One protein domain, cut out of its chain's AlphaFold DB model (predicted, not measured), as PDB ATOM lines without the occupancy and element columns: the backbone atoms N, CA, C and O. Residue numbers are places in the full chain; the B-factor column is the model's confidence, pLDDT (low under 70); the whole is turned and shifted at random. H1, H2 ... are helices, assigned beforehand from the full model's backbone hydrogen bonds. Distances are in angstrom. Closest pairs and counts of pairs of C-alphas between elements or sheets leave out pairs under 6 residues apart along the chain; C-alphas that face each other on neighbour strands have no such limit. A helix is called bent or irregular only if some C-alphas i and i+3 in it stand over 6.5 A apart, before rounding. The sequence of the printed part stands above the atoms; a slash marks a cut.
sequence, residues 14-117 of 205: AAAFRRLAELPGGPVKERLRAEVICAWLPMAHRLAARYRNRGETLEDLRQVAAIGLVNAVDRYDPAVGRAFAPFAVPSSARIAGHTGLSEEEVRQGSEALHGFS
ATOM      1  N   ALA A  14      -6.582 -22.967  38.477       90.38
ATOM      2  CA  ALA A  14      -6.466 -21.608  39.014       90.38
ATOM      3  C   ALA A  14      -5.238 -20.863  38.459       90.38
ATOM      4  O   ALA A  14      -5.314 -19.686  38.098       90.38
ATOM      5  N   ALA A  15      -4.099 -21.553  38.344       92.06
ATOM      6  CA  ALA A  15      -2.893 -21.000  37.732       92.06
ATOM      7  C   ALA A  15      -3.069 -20.733  36.226       92.06
ATOM      8  O   ALA A  15      -2.660 -19.675  35.746       92.06
ATOM      9  N   ALA A  16      -3.721 -21.650  35.503       93.75
ATOM     10  CA  ALA A  16      -3.980 -21.512  34.073       93.75
ATOM     11  C   ALA A  16      -4.873 -20.297  33.773       93.75
ATOM     12  O   ALA A  16      -4.547 -19.505  32.893       93.75
ATOM     13  N   PHE A  17      -5.935 -20.081  34.557       95.50
ATOM     14  CA  PHE A  17      -6.803 -18.908  34.405       95.50
ATOM     15  C   PHE A  17      -6.082 -17.588  34.691       95.50
ATOM     16  O   PHE A  17      -6.227 -16.644  33.916       95.50
ATOM     17  N   ARG A  18      -5.256 -17.516  35.748       94.38
ATOM     18  CA  ARG A  18      -4.424 -16.324  36.009       94.38
ATOM     19  C   ARG A  18      -3.502 -16.025  34.831       94.38
ATOM     20  O   ARG A  18      -3.442 -14.893  34.360       94.38
ATOM     21  N   ARG A  19      -2.852 -17.059  34.292       94.12
ATOM     22  CA  ARG A  19      -1.974 -16.908  33.131       94.12
ATOM     23  C   ARG A  19      -2.731 -16.458  31.880       94.12
ATOM     24  O   ARG A  19      -2.228 -15.631  31.125       94.12
ATOM     25  N   LEU A  20      -3.941 -16.970  31.664       94.75
ATOM     26  CA  LEU A  20      -4.801 -16.605  30.538       94.75
ATOM     27  C   LEU A  20      -5.233 -15.127  30.580       94.75
ATOM     28  O   LEU A  20      -5.315 -14.486  29.527       94.75
ATOM     29  N   ALA A  21      -5.453 -14.578  31.779       93.38
ATOM     30  CA  ALA A  21      -5.781 -13.167  31.984       93.38
ATOM     31  C   ALA A  21      -4.605 -12.227  31.648       93.38
ATOM     32  O   ALA A  21      -4.816 -11.181  31.040       93.38
ATOM     33  N   GLU A  22      -3.370 -12.621  31.974       94.19
ATOM     34  CA  GLU A  22      -2.156 -11.824  31.719       94.19
ATOM     35  C   GLU A  22      -1.682 -11.859  30.260       94.19
ATOM     36  O   GLU A  22      -1.033 -10.924  29.788       94.19
ATOM     37  N   LEU A  23      -1.945 -12.955  29.543       94.25
ATOM     38  CA  LEU A  23      -1.445 -13.127  28.183       94.25
ATOM     39  C   LEU A  23      -2.130 -12.153  27.201       94.25
ATOM     40  O   LEU A  23      -3.367 -12.055  27.187       94.25
ATOM     41  N   PRO A  24      -1.362 -11.491  26.310       92.44
ATOM     42  CA  PRO A  24      -1.937 -10.759  25.189       92.44
ATOM     43  C   PRO A  24      -2.609 -11.727  24.205       92.44
ATOM     44  O   PRO A  24      -2.344 -12.932  24.202       92.44
ATOM     45  N   GLY A  25      -3.492 -11.198  23.353       93.38
ATOM     46  CA  GLY A  25      -4.103 -11.979  22.275       93.38
ATOM     47  C   GLY A  25      -3.046 -12.628  21.374       93.38
ATOM     48  O   GLY A  25      -1.997 -12.040  21.111       93.38
ATOM     49  N   GLY A  26      -3.307 -13.852  20.915       95.31
ATOM     50  CA  GLY A  26      -2.397 -14.577  20.031       95.31
ATOM     51  C   GLY A  26      -2.457 -16.096  20.200       95.31
ATOM     52  O   GLY A  26      -3.200 -16.610  21.039       95.31
ATOM     53  N   PRO A  27      -1.636 -16.837  19.436       95.88
ATOM     54  CA  PRO A  27      -1.703 -18.298  19.379       95.88
ATOM     55  C   PRO A  27      -1.367 -18.975  20.712       95.88
ATOM     56  O   PRO A  27      -1.860 -20.061  20.993       95.88
ATOM     57  N   VAL A  28      -0.540 -18.349  21.554       95.31
ATOM     58  CA  VAL A  28      -0.199 -18.883  22.884       95.31
ATOM     59  C   VAL A  28      -1.411 -18.839  23.815       95.31
ATOM     60  O   VAL A  28      -1.697 -19.828  24.485       95.31
ATOM     61  N   LYS A  29      -2.140 -17.715  23.827       96.12
ATOM     62  CA  LYS A  29      -3.362 -17.559  24.621       96.12
ATOM     63  C   LYS A  29      -4.446 -18.520  24.147       96.12
ATOM     64  O   LYS A  29      -5.072 -19.159  24.984       96.12
ATOM     65  N   GLU A  30      -4.608 -18.679  22.833       96.19
ATOM     66  CA  GLU A  30      -5.610 -19.593  22.273       96.19
ATOM     67  C   GLU A  30      -5.318 -21.063  22.604       96.19
ATOM     68  O   GLU A  30      -6.233 -21.812  22.932       96.19
ATOM     69  N   ARG A  31      -4.042 -21.479  22.606       97.06
ATOM     70  CA  ARG A  31      -3.662 -22.833  23.041       97.06
ATOM     71  C   ARG A  31      -3.984 -23.078  24.512       97.06
ATOM     72  O   ARG A  31      -4.643 -24.063  24.821       97.06
ATOM     73  N   LEU A  32      -3.592 -22.159  25.397       95.62
ATOM     74  CA  LEU A  32      -3.891 -22.284  26.828       95.62
ATOM     75  C   LEU A  32      -5.405 -22.277  27.089       95.62
ATOM     76  O   LEU A  32      -5.904 -23.022  27.927       95.62
ATOM     77  N   ARG A  33      -6.152 -21.462  26.337       96.88
ATOM     78  CA  ARG A  33      -7.615 -21.436  26.370       96.88
ATOM     79  C   ARG A  33      -8.207 -22.794  25.993       96.88
ATOM     80  O   ARG A  33      -9.050 -23.308  26.724       96.88
ATOM     81  N   ALA A  34      -7.750 -23.382  24.890       95.38
ATOM     82  CA  ALA A  34      -8.191 -24.700  24.443       95.38
ATOM     83  C   ALA A  34      -7.854 -25.799  25.465       95.38
ATOM     84  O   ALA A  34      -8.700 -26.643  25.743       95.38
ATOM     85  N   GLU A  35      -6.666 -25.761  26.074       95.44
ATOM     86  CA  GLU A  35      -6.267 -26.691  27.141       95.44
ATOM     87  C   GLU A  35      -7.213 -26.614  28.346       95.44
ATOM     88  O   GLU A  35      -7.693 -27.645  28.821       95.44
ATOM     89  N   VAL A  36      -7.543 -25.400  28.801       95.88
ATOM     90  CA  VAL A  36      -8.500 -25.186  29.895       95.88
ATOM     91  C   VAL A  36      -9.892 -25.696  29.515       95.88
ATOM     92  O   VAL A  36     -10.510 -26.408  30.303       95.88
ATOM     93  N   ILE A  37     -10.384 -25.391  28.310       94.62
ATOM     94  CA  ILE A  37     -11.680 -25.901  27.835       94.62
ATOM     95  C   ILE A  37     -11.682 -27.434  27.859       94.62
ATOM     96  O   ILE A  37     -12.587 -28.030  28.440       94.62
ATOM     97  N   CYS A  38     -10.655 -28.076  27.300       93.56
ATOM     98  CA  CYS A  38     -10.532 -29.532  27.281       93.56
ATOM     99  C   CYS A  38     -10.509 -30.140  28.689       93.56
ATOM    100  O   CYS A  38     -11.166 -31.155  28.917       93.56
ATOM    101  N   ALA A  39      -9.818 -29.506  29.642       92.81
ATOM    102  CA  ALA A  39      -9.780 -29.958  31.031       92.81
ATOM    103  C   ALA A  39     -11.175 -29.957  31.687       92.81
ATOM    104  O   ALA A  39     -11.494 -30.852  32.467       92.81
ATOM    105  N   TRP A  40     -12.029 -28.990  31.337       94.19
ATOM    106  CA  TRP A  40     -13.376 -28.848  31.898       94.19
ATOM    107  C   TRP A  40     -14.488 -29.543  31.088       94.19
ATOM    108  O   TRP A  40     -15.625 -29.628  31.567       94.19
ATOM    109  N   LEU A  41     -14.198 -30.102  29.904       92.00
ATOM    110  CA  LEU A  41     -15.174 -30.852  29.095       92.00
ATOM    111  C   LEU A  41     -15.885 -31.982  29.869       92.00
ATOM    112  O   LEU A  41     -17.108 -32.098  29.738       92.00
ATOM    113  N   PRO A  42     -15.203 -32.792  30.708       89.81
ATOM    114  CA  PRO A  42     -15.873 -33.823  31.497       89.81
ATOM    115  C   PRO A  42     -16.983 -33.267  32.397       89.81
ATOM    116  O   PRO A  42     -18.050 -33.874  32.486       89.81
ATOM    117  N   MET A  43     -16.786 -32.094  33.014       90.88
ATOM    118  CA  MET A  43     -17.825 -31.434  33.815       90.88
ATOM    119  C   MET A  43     -19.035 -31.067  32.950       90.88
ATOM    120  O   MET A  43     -20.167 -31.397  33.308       90.88
ATOM    121  N   ALA A  44     -18.811 -30.428  31.800       91.69
ATOM    122  CA  ALA A  44     -19.885 -30.051  30.881       91.69
ATOM    123  C   ALA A  44     -20.691 -31.280  30.417       91.69
ATOM    124  O   ALA A  44     -21.923 -31.274  30.449       91.69
ATOM    125  N   HIS A  45     -20.012 -32.381  30.084       89.19
ATOM    126  CA  HIS A  45     -20.664 -33.634  29.707       89.19
ATOM    127  C   HIS A  45     -21.470 -34.267  30.853       89.19
ATOM    128  O   HIS A  45     -22.556 -34.799  30.607       89.19
ATOM    129  N   ARG A  46     -20.987 -34.194  32.103       88.12
ATOM    130  CA  ARG A  46     -21.752 -34.642  33.284       88.12
ATOM    131  C   ARG A  46     -23.027 -33.819  33.475       88.12
ATOM    132  O   ARG A  46     -24.068 -34.383  33.804       88.12
ATOM    133  N   LEU A  47     -22.966 -32.506  33.247       87.75
ATOM    134  CA  LEU A  47     -24.141 -31.634  33.314       87.75
ATOM    135  C   LEU A  47     -25.146 -31.971  32.208       87.75
ATOM    136  O   LEU A  47     -26.322 -32.150  32.514       87.75
ATOM    137  N   ALA A  48     -24.688 -32.161  30.965       89.50
ATOM    138  CA  ALA A  48     -25.530 -32.581  29.840       89.50
ATOM    139  C   ALA A  48     -26.272 -33.901  30.116       89.50
ATOM    140  O   ALA A  48     -27.451 -34.040  29.789       89.50
ATOM    141  N   ALA A  49     -25.624 -34.857  30.793       85.38
ATOM    142  CA  ALA A  49     -26.220 -36.152  31.118       85.38
ATOM    143  C   ALA A  49     -27.491 -36.062  31.991       85.38
ATOM    144  O   ALA A  49     -28.301 -36.994  31.977       85.38
ATOM    145  N   ARG A  50     -27.692 -34.950  32.715       83.00
ATOM    146  CA  ARG A  50     -28.898 -34.674  33.523       83.00
ATOM    147  C   ARG A  50     -30.129 -34.330  32.686       83.00
ATOM    148  O   ARG A  50     -31.240 -34.356  33.207       83.00
ATOM    149  N   TYR A  51     -29.926 -33.997  31.413       84.19
ATOM    150  CA  TYR A  51     -30.963 -33.563  30.479       84.19
ATOM    151  C   TYR A  51     -31.311 -34.646  29.443       84.19
ATOM    152  O   TYR A  51     -32.043 -34.369  28.498       84.19
ATOM    153  N   ARG A  52     -30.810 -35.881  29.613       80.62
ATOM    154  CA  ARG A  52     -31.124 -37.027  28.739       80.62
ATOM    155  C   ARG A  52     -32.626 -37.327  28.699       80.62
ATOM    156  O   ARG A  52     -33.343 -37.027  29.649       80.62
ATOM    157  N   ASN A  53     -33.065 -37.994  27.626       73.75
ATOM    158  CA  ASN A  53     -34.446 -38.456  27.422       73.75
ATOM    159  C   ASN A  53     -35.478 -37.313  27.375       73.75
ATOM    160  O   ASN A  53     -36.573 -37.435  27.923       73.75
ATOM    161  N   ARG A  54     -35.118 -36.187  26.742       76.25
ATOM    162  CA  ARG A  54     -35.974 -34.991  26.601       76.25
ATOM    163  C   ARG A  54     -36.211 -34.563  25.149       76.25
ATOM    164  O   ARG A  54     -36.529 -33.410  24.897       76.25
ATOM    165  N   GLY A  55     -36.048 -35.491  24.206       79.12
ATOM    166  CA  GLY A  55     -36.260 -35.249  22.773       79.12
ATOM    167  C   GLY A  55     -34.997 -34.929  21.972       79.12
ATOM    168  O   GLY A  55     -35.045 -35.013  20.755       79.12
ATOM    169  N   GLU A  56     -33.872 -34.658  22.639       87.06
ATOM    170  CA  GLU A  56     -32.568 -34.421  22.004       87.06
ATOM    171  C   GLU A  56     -31.584 -35.556  22.293       87.06
ATOM    172  O   GLU A  56     -31.670 -36.233  23.331       87.06
ATOM    173  N   THR A  57     -30.621 -35.761  21.392       88.69
ATOM    174  CA  THR A  57     -29.588 -36.778  21.595       88.69
ATOM    175  C   THR A  57     -28.590 -36.341  22.670       88.69
ATOM    176  O   THR A  57     -28.381 -35.157  22.943       88.69
ATOM    177  N   LEU A  58     -27.926 -37.309  23.311       86.19
ATOM    178  CA  LEU A  58     -26.873 -36.992  24.280       86.19
ATOM    179  C   LEU A  58     -25.691 -36.256  23.626       86.19
ATOM    180  O   LEU A  58     -25.007 -35.498  24.308       86.19
ATOM    181  N   GLU A  59     -25.431 -36.489  22.341       91.00
ATOM    182  CA  GLU A  59     -24.377 -35.795  21.600       91.00
ATOM    183  C   GLU A  59     -24.708 -34.309  21.432       91.00
ATOM    184  O   GLU A  59     -23.893 -33.465  21.806       91.00
ATOM    185  N   ASP A  60     -25.940 -33.993  21.034       94.44
ATOM    186  CA  ASP A  60     -26.405 -32.608  20.898       94.44
ATOM    187  C   ASP A  60     -26.363 -31.872  22.244       94.44
ATOM    188  O   ASP A  60     -25.834 -30.763  22.357       94.44
ATOM    189  N   LEU A  61     -26.828 -32.522  23.318       91.50
ATOM    190  CA  LEU A  61     -26.764 -31.960  24.672       91.50
ATOM    191  C   LEU A  61     -25.322 -31.697  25.126       91.50
ATOM    192  O   LEU A  61     -25.049 -30.691  25.788       91.50
ATOM    193  N   ARG A  62     -24.382 -32.586  24.783       93.50
ATOM    194  CA  ARG A  62     -22.953 -32.387  25.069       93.50
ATOM    195  C   ARG A  62     -22.389 -31.211  24.282       93.50
ATOM    196  O   ARG A  62     -21.638 -30.431  24.860       93.50
ATOM    197  N   GLN A  63     -22.777 -31.044  23.020       94.44
ATOM    198  CA  GLN A  63     -22.344 -29.917  22.197       94.44
ATOM    199  C   GLN A  63     -22.843 -28.583  22.765       94.44
ATOM    200  O   GLN A  63     -22.062 -27.641  22.906       94.44
ATOM    201  N   VAL A  64     -24.111 -28.509  23.181       96.12
ATOM    202  CA  VAL A  64     -24.664 -27.316  23.846       96.12
ATOM    203  C   VAL A  64     -23.927 -27.024  25.157       96.12
ATOM    204  O   VAL A  64     -23.555 -25.879  25.418       96.12
ATOM    205  N   ALA A  65     -23.646 -28.050  25.966       93.75
ATOM    206  CA  ALA A  65     -22.878 -27.883  27.197       93.75
ATOM    207  C   ALA A  65     -21.434 -27.419  26.933       93.75
ATOM    208  O   ALA A  65     -20.918 -26.585  27.678       93.75
ATOM    209  N   ALA A  66     -20.797 -27.897  25.861       95.00
ATOM    210  CA  ALA A  66     -19.475 -27.441  25.439       95.00
ATOM    211  C   ALA A  66     -19.488 -25.960  25.022       95.00
ATOM    212  O   ALA A  66     -18.601 -25.211  25.424       95.00
ATOM    213  N   ILE A  67     -20.521 -25.498  24.305       96.75
ATOM    214  CA  ILE A  67     -20.705 -24.069  23.984       96.75
ATOM    215  C   ILE A  67     -20.871 -23.241  25.267       96.75
ATOM    216  O   ILE A  67     -20.275 -22.170  25.405       96.75
ATOM    217  N   GLY A  68     -21.656 -23.733  26.227       94.88
ATOM    218  CA  GLY A  68     -21.808 -23.098  27.538       94.88
ATOM    219  C   GLY A  68     -20.477 -22.982  28.288       94.88
ATOM    220  O   GLY A  68     -20.155 -21.916  28.810       94.88
ATOM    221  N   LEU A  69     -19.673 -24.049  28.277       95.81
ATOM    222  CA  LEU A  69     -18.342 -24.064  28.878       95.81
ATOM    223  C   LEU A  69     -17.401 -23.054  28.217       95.81
ATOM    224  O   LEU A  69     -16.740 -22.298  28.923       95.81
ATOM    225  N   VAL A  70     -17.363 -23.015  26.885       96.69
ATOM    226  CA  VAL A  70     -16.565 -22.048  26.118       96.69
ATOM    227  C   VAL A  70     -16.910 -20.617  26.541       96.69
ATOM    228  O   VAL A  70     -16.025 -19.856  26.929       96.69
ATOM    229  N   ASN A  71     -18.202 -20.286  26.579       95.56
ATOM    230  CA  ASN A  71     -18.669 -18.971  27.018       95.56
ATOM    231  C   ASN A  71     -18.320 -18.666  28.484       95.56
ATOM    232  O   ASN A  71     -18.068 -17.510  28.826       95.56
ATOM    233  N   ALA A  72     -18.323 -19.672  29.361       95.88
ATOM    234  CA  ALA A  72     -17.917 -19.504  30.753       95.88
ATOM    235  C   ALA A  72     -16.410 -19.235  30.866       95.88
ATOM    236  O   ALA A  72     -16.014 -18.302  31.560       95.88
ATOM    237  N   VAL A  73     -15.567 -19.990  30.154       95.81
ATOM    238  CA  VAL A  73     -14.112 -19.762  30.121       95.81
ATOM    239  C   VAL A  73     -13.794 -18.346  29.635       95.81
ATOM    240  O   VAL A  73     -12.961 -17.676  30.238       95.81
ATOM    241  N   ASP A  74     -14.500 -17.862  28.611       94.75
ATOM    242  CA  ASP A  74     -14.271 -16.531  28.033       94.75
ATOM    243  C   ASP A  74     -14.630 -15.371  28.966       94.75
ATOM    244  O   ASP A  74     -14.064 -14.285  28.854       94.75
ATOM    245  N   ARG A  75     -15.589 -15.581  29.872       93.12
ATOM    246  CA  ARG A  75     -16.110 -14.542  30.777       93.12
ATOM    247  C   ARG A  75     -15.562 -14.632  32.193       93.12
ATOM    248  O   ARG A  75     -15.867 -13.767  33.011       93.12
ATOM    249  N   TYR A  76     -14.834 -15.694  32.511       94.94
ATOM    250  CA  TYR A  76     -14.337 -15.907  33.856       94.94
ATOM    251  C   TYR A  76     -13.183 -14.958  34.172       94.94
ATOM    252  O   TYR A  76     -12.194 -14.894  33.442       94.94
ATOM    253  N   ASP A  77     -13.296 -14.266  35.304       92.44
ATOM    254  CA  ASP A  77     -12.250 -13.401  35.832       92.44
ATOM    255  C   ASP A  77     -11.660 -14.005  37.122       92.44
ATOM    256  O   ASP A  77     -12.341 -14.038  38.156       92.44
ATOM    257  N   PRO A  78     -10.393 -14.469  37.106       91.88
ATOM    258  CA  PRO A  78      -9.743 -15.018  38.291       91.88
ATOM    259  C   PRO A  78      -9.493 -13.974  39.394       91.88
ATOM    260  O   PRO A  78      -9.282 -14.366  40.543       91.88
ATOM    261  N   ALA A  79      -9.523 -12.668  39.095       90.25
ATOM    262  CA  ALA A  79      -9.317 -11.609  40.087       90.25
ATOM    263  C   ALA A  79     -10.489 -11.480  41.076       90.25
ATOM    264  O   ALA A  79     -10.301 -11.007  42.196       90.25
ATOM    265  N   VAL A  80     -11.680 -11.962  40.703       85.44
ATOM    266  CA  VAL A  80     -12.879 -11.971  41.562       85.44
ATOM    267  C   VAL A  80     -12.736 -12.959  42.736       85.44
ATOM    268  O   VAL A  80     -13.496 -12.899  43.699       85.44
ATOM    269  N   GLY A  81     -11.745 -13.859  42.700       77.50
ATOM    270  CA  GLY A  81     -11.395 -14.735  43.826       77.50
ATOM    271  C   GLY A  81     -12.365 -15.896  44.071       77.50
ATOM    272  O   GLY A  81     -12.267 -16.577  45.092       77.50
ATOM    273  N   ARG A  82     -13.295 -16.145  43.144       83.50
ATOM    274  CA  ARG A  82     -14.219 -17.284  43.181       83.50
ATOM    275  C   ARG A  82     -13.720 -18.387  42.262       83.50
ATOM    276  O   ARG A  82     -13.289 -18.082  41.163       83.50
ATOM    277  N   ALA A  83     -13.818 -19.648  42.683       88.38
ATOM    278  CA  ALA A  83     -13.443 -20.790  41.850       88.38
ATOM    279  C   ALA A  83     -14.261 -20.855  40.542       88.38
ATOM    280  O   ALA A  83     -15.397 -20.371  40.471       88.38
ATOM    281  N   PHE A  84     -13.704 -21.505  39.515       91.88
ATOM    282  CA  PHE A  84     -14.326 -21.579  38.190       91.88
ATOM    283  C   PHE A  84     -15.620 -22.402  38.168       91.88
ATOM    284  O   PHE A  84     -16.629 -21.921  37.659       91.88
ATOM    285  N   ALA A  85     -15.631 -23.607  38.747       89.31
ATOM    286  CA  ALA A  85     -16.810 -24.482  38.747       89.31
ATOM    287  C   ALA A  85     -18.104 -23.781  39.214       89.31
ATOM    288  O   ALA A  85     -19.088 -23.770  38.469       89.31
ATOM    289  N   PRO A  86     -18.136 -23.117  40.387       87.50
ATOM    290  CA  PRO A  86     -19.358 -22.473  40.854       87.50
ATOM    291  C   PRO A  86     -19.689 -21.200  40.044       87.50
ATOM    292  O   PRO A  86     -20.815 -20.686  40.119       87.50
ATOM    293  N   PHE A  87     -18.744 -20.639  39.277       90.12
ATOM    294  CA  PHE A  87     -18.999 -19.580  38.288       90.12
ATOM    295  C   PHE A  87     -19.668 -20.135  37.030       90.12
ATOM    296  O   PHE A  87     -20.720 -19.627  36.639       90.12
ATOM    297  N   ALA A  88     -19.100 -21.194  36.454       90.56
ATOM    298  CA  ALA A  88     -19.588 -21.830  35.236       90.56
ATOM    299  C   ALA A  88     -20.980 -22.452  35.419       90.56
ATOM    300  O   ALA A  88     -21.792 -22.430  34.496       90.56
ATOM    301  N   VAL A  89     -21.279 -22.967  36.614       88.94
ATOM    302  CA  VAL A  89     -22.603 -23.495  36.952       88.94
ATOM    303  C   VAL A  89     -23.439 -22.405  37.637       88.94
ATOM    304  O   VAL A  89     -23.070 -21.939  38.721       88.94
ATOM    305  N   PRO A  90     -24.558 -21.956  37.038       84.75
ATOM    306  CA  PRO A  90     -25.442 -20.982  37.668       84.75
ATOM    307  C   PRO A  90     -26.104 -21.572  38.920       84.75
ATOM    308  O   PRO A  90     -26.708 -22.639  38.863       84.75
ATOM    309  N   SER A  91     -25.981 -20.875  40.054       88.38
ATOM    310  CA  SER A  91     -26.710 -21.203  41.285       88.38
ATOM    311  C   SER A  91     -28.152 -20.687  41.227       88.38
ATOM    312  O   SER A  91     -28.445 -19.768  40.458       88.38
ATOM    313  N   SER A  92     -29.030 -21.222  42.085       89.81
ATOM    314  CA  SER A  92     -30.408 -20.731  42.268       89.81
ATOM    315  C   SER A  92     -30.443 -19.216  42.465       89.81
ATOM    316  O   SER A  92     -31.121 -18.518  41.719       89.81
ATOM    317  N   ALA A  93     -29.615 -18.707  43.381       88.69
ATOM    318  CA  ALA A  93     -29.463 -17.285  43.673       88.69
ATOM    319  C   ALA A  93     -29.096 -16.446  42.439       88.69
ATOM    320  O   ALA A  93     -29.625 -15.354  42.238       88.69
ATOM    321  N   ARG A  94     -28.203 -16.953  41.577       88.31
ATOM    322  CA  ARG A  94     -27.783 -16.236  40.364       88.31
ATOM    323  C   ARG A  94     -28.911 -16.161  39.342       88.31
ATOM    324  O   ARG A  94     -29.096 -15.119  38.724       88.31
ATOM    325  N   ILE A  95     -29.635 -17.263  39.162       91.38
ATOM    326  CA  ILE A  95     -30.778 -17.317  38.247       91.38
ATOM    327  C   ILE A  95     -31.867 -16.372  38.757       91.38
ATOM    328  O   ILE A  95     -32.295 -15.511  38.000       91.38
ATOM    329  N   ALA A  96     -32.220 -16.466  40.040       93.62
ATOM    330  CA  ALA A  96     -33.190 -15.602  40.714       93.62
ATOM    331  C   ALA A  96     -32.871 -14.111  40.517       93.62
ATOM    332  O   ALA A  96     -33.706 -13.345  40.039       93.62
ATOM    333  N   GLY A  97     -31.622 -13.708  40.778       92.50
ATOM    334  CA  GLY A  97     -31.182 -12.326  40.583       92.50
ATOM    335  C   GLY A  97     -31.255 -11.837  39.131       92.50
ATOM    336  O   GLY A  97     -31.432 -10.644  38.903       92.50
ATOM    337  N   HIS A  98     -31.140 -12.734  38.146       91.19
ATOM    338  CA  HIS A  98     -31.221 -12.374  36.727       91.19
ATOM    339  C   HIS A  98     -32.655 -12.387  36.177       91.19
ATOM    340  O   HIS A  98     -32.973 -11.591  35.298       91.19
ATOM    341  N   THR A  99     -33.515 -13.279  36.671       93.75
ATOM    342  CA  THR A  99     -34.899 -13.435  36.198       93.75
ATOM    343  C   THR A  99     -35.912 -12.614  36.994       93.75
ATOM    344  O   THR A  99     -37.038 -12.444  36.536       93.75
ATOM    345  N   GLY A 100     -35.534 -12.113  38.175       93.44
ATOM    346  CA  GLY A 100     -36.452 -11.459  39.109       93.44
ATOM    347  C   GLY A 100     -37.366 -12.433  39.861       93.44
ATOM    348  O   GLY A 100     -38.320 -11.991  40.495       93.44
ATOM    349  N   LEU A 101     -37.092 -13.739  39.783       95.00
ATOM    350  CA  LEU A 101     -37.795 -14.778  40.538       95.00
ATOM    351  C   LEU A 101     -37.182 -14.947  41.931       95.00
ATOM    352  O   LEU A 101     -36.017 -14.617  42.154       95.00
ATOM    353  N   SER A 102     -37.936 -15.521  42.863       96.25
ATOM    354  CA  SER A 102     -37.385 -16.009  44.128       96.25
ATOM    355  C   SER A 102     -36.538 -17.269  43.917       96.25
ATOM    356  O   SER A 102     -36.745 -18.040  42.977       96.25
ATOM    357  N   GLU A 103     -35.584 -17.521  44.817       94.38
ATOM    358  CA  GLU A 103     -34.786 -18.756  44.768       94.38
ATOM    359  C   GLU A 103     -35.649 -20.019  44.860       94.38
ATOM    360  O   GLU A 103     -35.331 -21.031  44.237       94.38
ATOM    361  N   GLU A 104     -36.758 -19.943  45.596       94.12
ATOM    362  CA  GLU A 104     -37.703 -21.044  45.744       94.12
ATOM    363  C   GLU A 104     -38.444 -21.337  44.434       94.12
ATOM    364  O   GLU A 104     -38.535 -22.494  44.036       94.12
ATOM    365  N   GLU A 105     -38.889 -20.313  43.702       94.75
ATOM    366  CA  GLU A 105     -39.499 -20.492  42.374       94.75
ATOM    367  C   GLU A 105     -38.505 -21.090  41.369       94.75
ATOM    368  O   GLU A 105     -38.858 -21.978  40.591       94.75
ATOM    369  N   VAL A 106     -37.239 -20.659  41.407       93.38
ATOM    370  CA  VAL A 106     -36.176 -21.232  40.563       93.38
ATOM    371  C   VAL A 106     -35.942 -22.707  40.898       93.38
ATOM    372  O   VAL A 106     -35.796 -23.530  39.987       93.38
ATOM    373  N   ARG A 107     -35.913 -23.057  42.190       90.50
ATOM    374  CA  ARG A 107     -35.758 -24.441  42.652       90.50
ATOM    375  C   ARG A 107     -36.935 -25.299  42.197       90.50
ATOM    376  O   ARG A 107     -36.713 -26.332  41.569       90.50
ATOM    377  N   GLN A 108     -38.164 -24.839  42.427       89.94
ATOM    378  CA  GLN A 108     -39.386 -25.531  42.012       89.94
ATOM    379  C   GLN A 108     -39.446 -25.732  40.494       89.94
ATOM    380  O   GLN A 108     -39.742 -26.829  40.028       89.94
ATOM    381  N   GLY A 109     -39.112 -24.704  39.706       88.12
ATOM    382  CA  GLY A 109     -39.055 -24.810  38.247       88.12
ATOM    383  C   GLY A 109     -37.993 -25.807  37.772       88.12
ATOM    384  O   GLY A 109     -38.250 -26.614  36.877       88.12
ATOM    385  N   SER A 110     -36.820 -25.808  38.411       84.69
ATOM    386  CA  SER A 110     -35.751 -26.771  38.121       84.69
ATOM    387  C   SER A 110     -36.180 -28.204  38.449       84.69
ATOM    388  O   SER A 110     -35.967 -29.112  37.649       84.69
ATOM    389  N   GLU A 111     -36.837 -28.417  39.589       83.19
ATOM    390  CA  GLU A 111     -37.390 -29.719  39.983       83.19
ATOM    391  C   GLU A 111     -38.476 -30.196  39.019       83.19
ATOM    392  O   GLU A 111     -38.446 -31.350  38.585       83.19
ATOM    393  N   ALA A 112     -39.374 -29.304  38.597       84.31
ATOM    394  CA  ALA A 112     -40.403 -29.617  37.612       84.31
ATOM    395  C   ALA A 112     -39.795 -30.100  36.282       84.31
ATOM    396  O   ALA A 112     -40.270 -31.083  35.712       84.31
ATOM    397  N   LEU A 113     -38.691 -29.494  35.823       75.38
ATOM    398  CA  LEU A 113     -37.966 -29.948  34.627       75.38
ATOM    399  C   LEU A 113     -37.384 -31.363  34.780       75.38
ATOM    400  O   LEU A 113     -37.243 -32.081  33.788       75.38
ATOM    401  N   HIS A 114     -37.031 -31.780  35.998       65.94
ATOM    402  CA  HIS A 114     -36.547 -33.132  36.281       65.94
ATOM    403  C   HIS A 114     -37.673 -34.156  36.500       65.94
ATOM    404  O   HIS A 114     -37.430 -35.344  36.297       65.94
ATOM    405  N   GLY A 115     -38.890 -33.719  36.840       59.91
ATOM    406  CA  GLY A 115     -40.033 -34.594  37.128       59.91
ATOM    407  C   GLY A 115     -40.736 -35.196  35.906       59.91
ATOM    408  O   GLY A 115     -41.315 -36.274  36.012       59.91
ATOM    409  N   PHE A 116     -40.665 -34.556  34.734       55.62
ATOM    410  CA  PHE A 116     -41.384 -34.994  33.524       55.62
ATOM    411  C   PHE A 116     -40.494 -35.717  32.499       55.62
ATOM    412  O   PHE A 116     -40.566 -35.446  31.302       55.62
ATOM    413  N   SER A 117     -39.645 -36.653  32.937       59.94
ATOM    414  CA  SER A 117     -39.047 -37.620  32.005       59.94
ATOM    415  C   SER A 117     -39.932 -38.861  31.952       59.94
ATOM    416  O   SER A 117     -39.917 -39.682  32.868       59.94
TER     417      SER A 117
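AT A GLANCE: This is residues 14 to 117 of the 205 residues of the protein "B/F/G family RNA polymerase sigma-70 factor" of Streptomyces sp. SID4944 (UniProt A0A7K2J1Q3). What shape? H3 crosses long bent H2, H1 folds back along H2a, and H5 and H6 form a separate L. How large? The loose, all-helix printed part has 104 residues, named helices H1 to H6, radius of gyration of the C-alphas 15.9 A and spans of 46 by 31 by 17 A.

HOW THE PARTS SIT: Any bend? H2, residues 27 to 51, one helix by its hydrogen bonds, is bent: C-alphas 39 and 42 are 7.2 A apart. What touches? H2b, residues 42 to 51, touches H3, 58 to 75, closest at C-alphas 44 and 65, 5.2 A. H1, 14 to 22, and H2a, 27 to 39, form a hairpin; H4, 84 to 88, touches H3; H5, 92 to 99, touches H6, 103 to 115. Every O i to N i+4 pair is within hydrogen-bond range, but in H2b 4 of 6.

IN THESE COORDINATES: H1's start? C-alpha 14 is at (-6.466, -21.608, 39.014). H6's end? C-alpha 115 is at (-40.033, -34.594, 37.128).

THE WHOLE: Any cut? The printed part has none. Low pLDDT? Residues 114 to 117 are under 70.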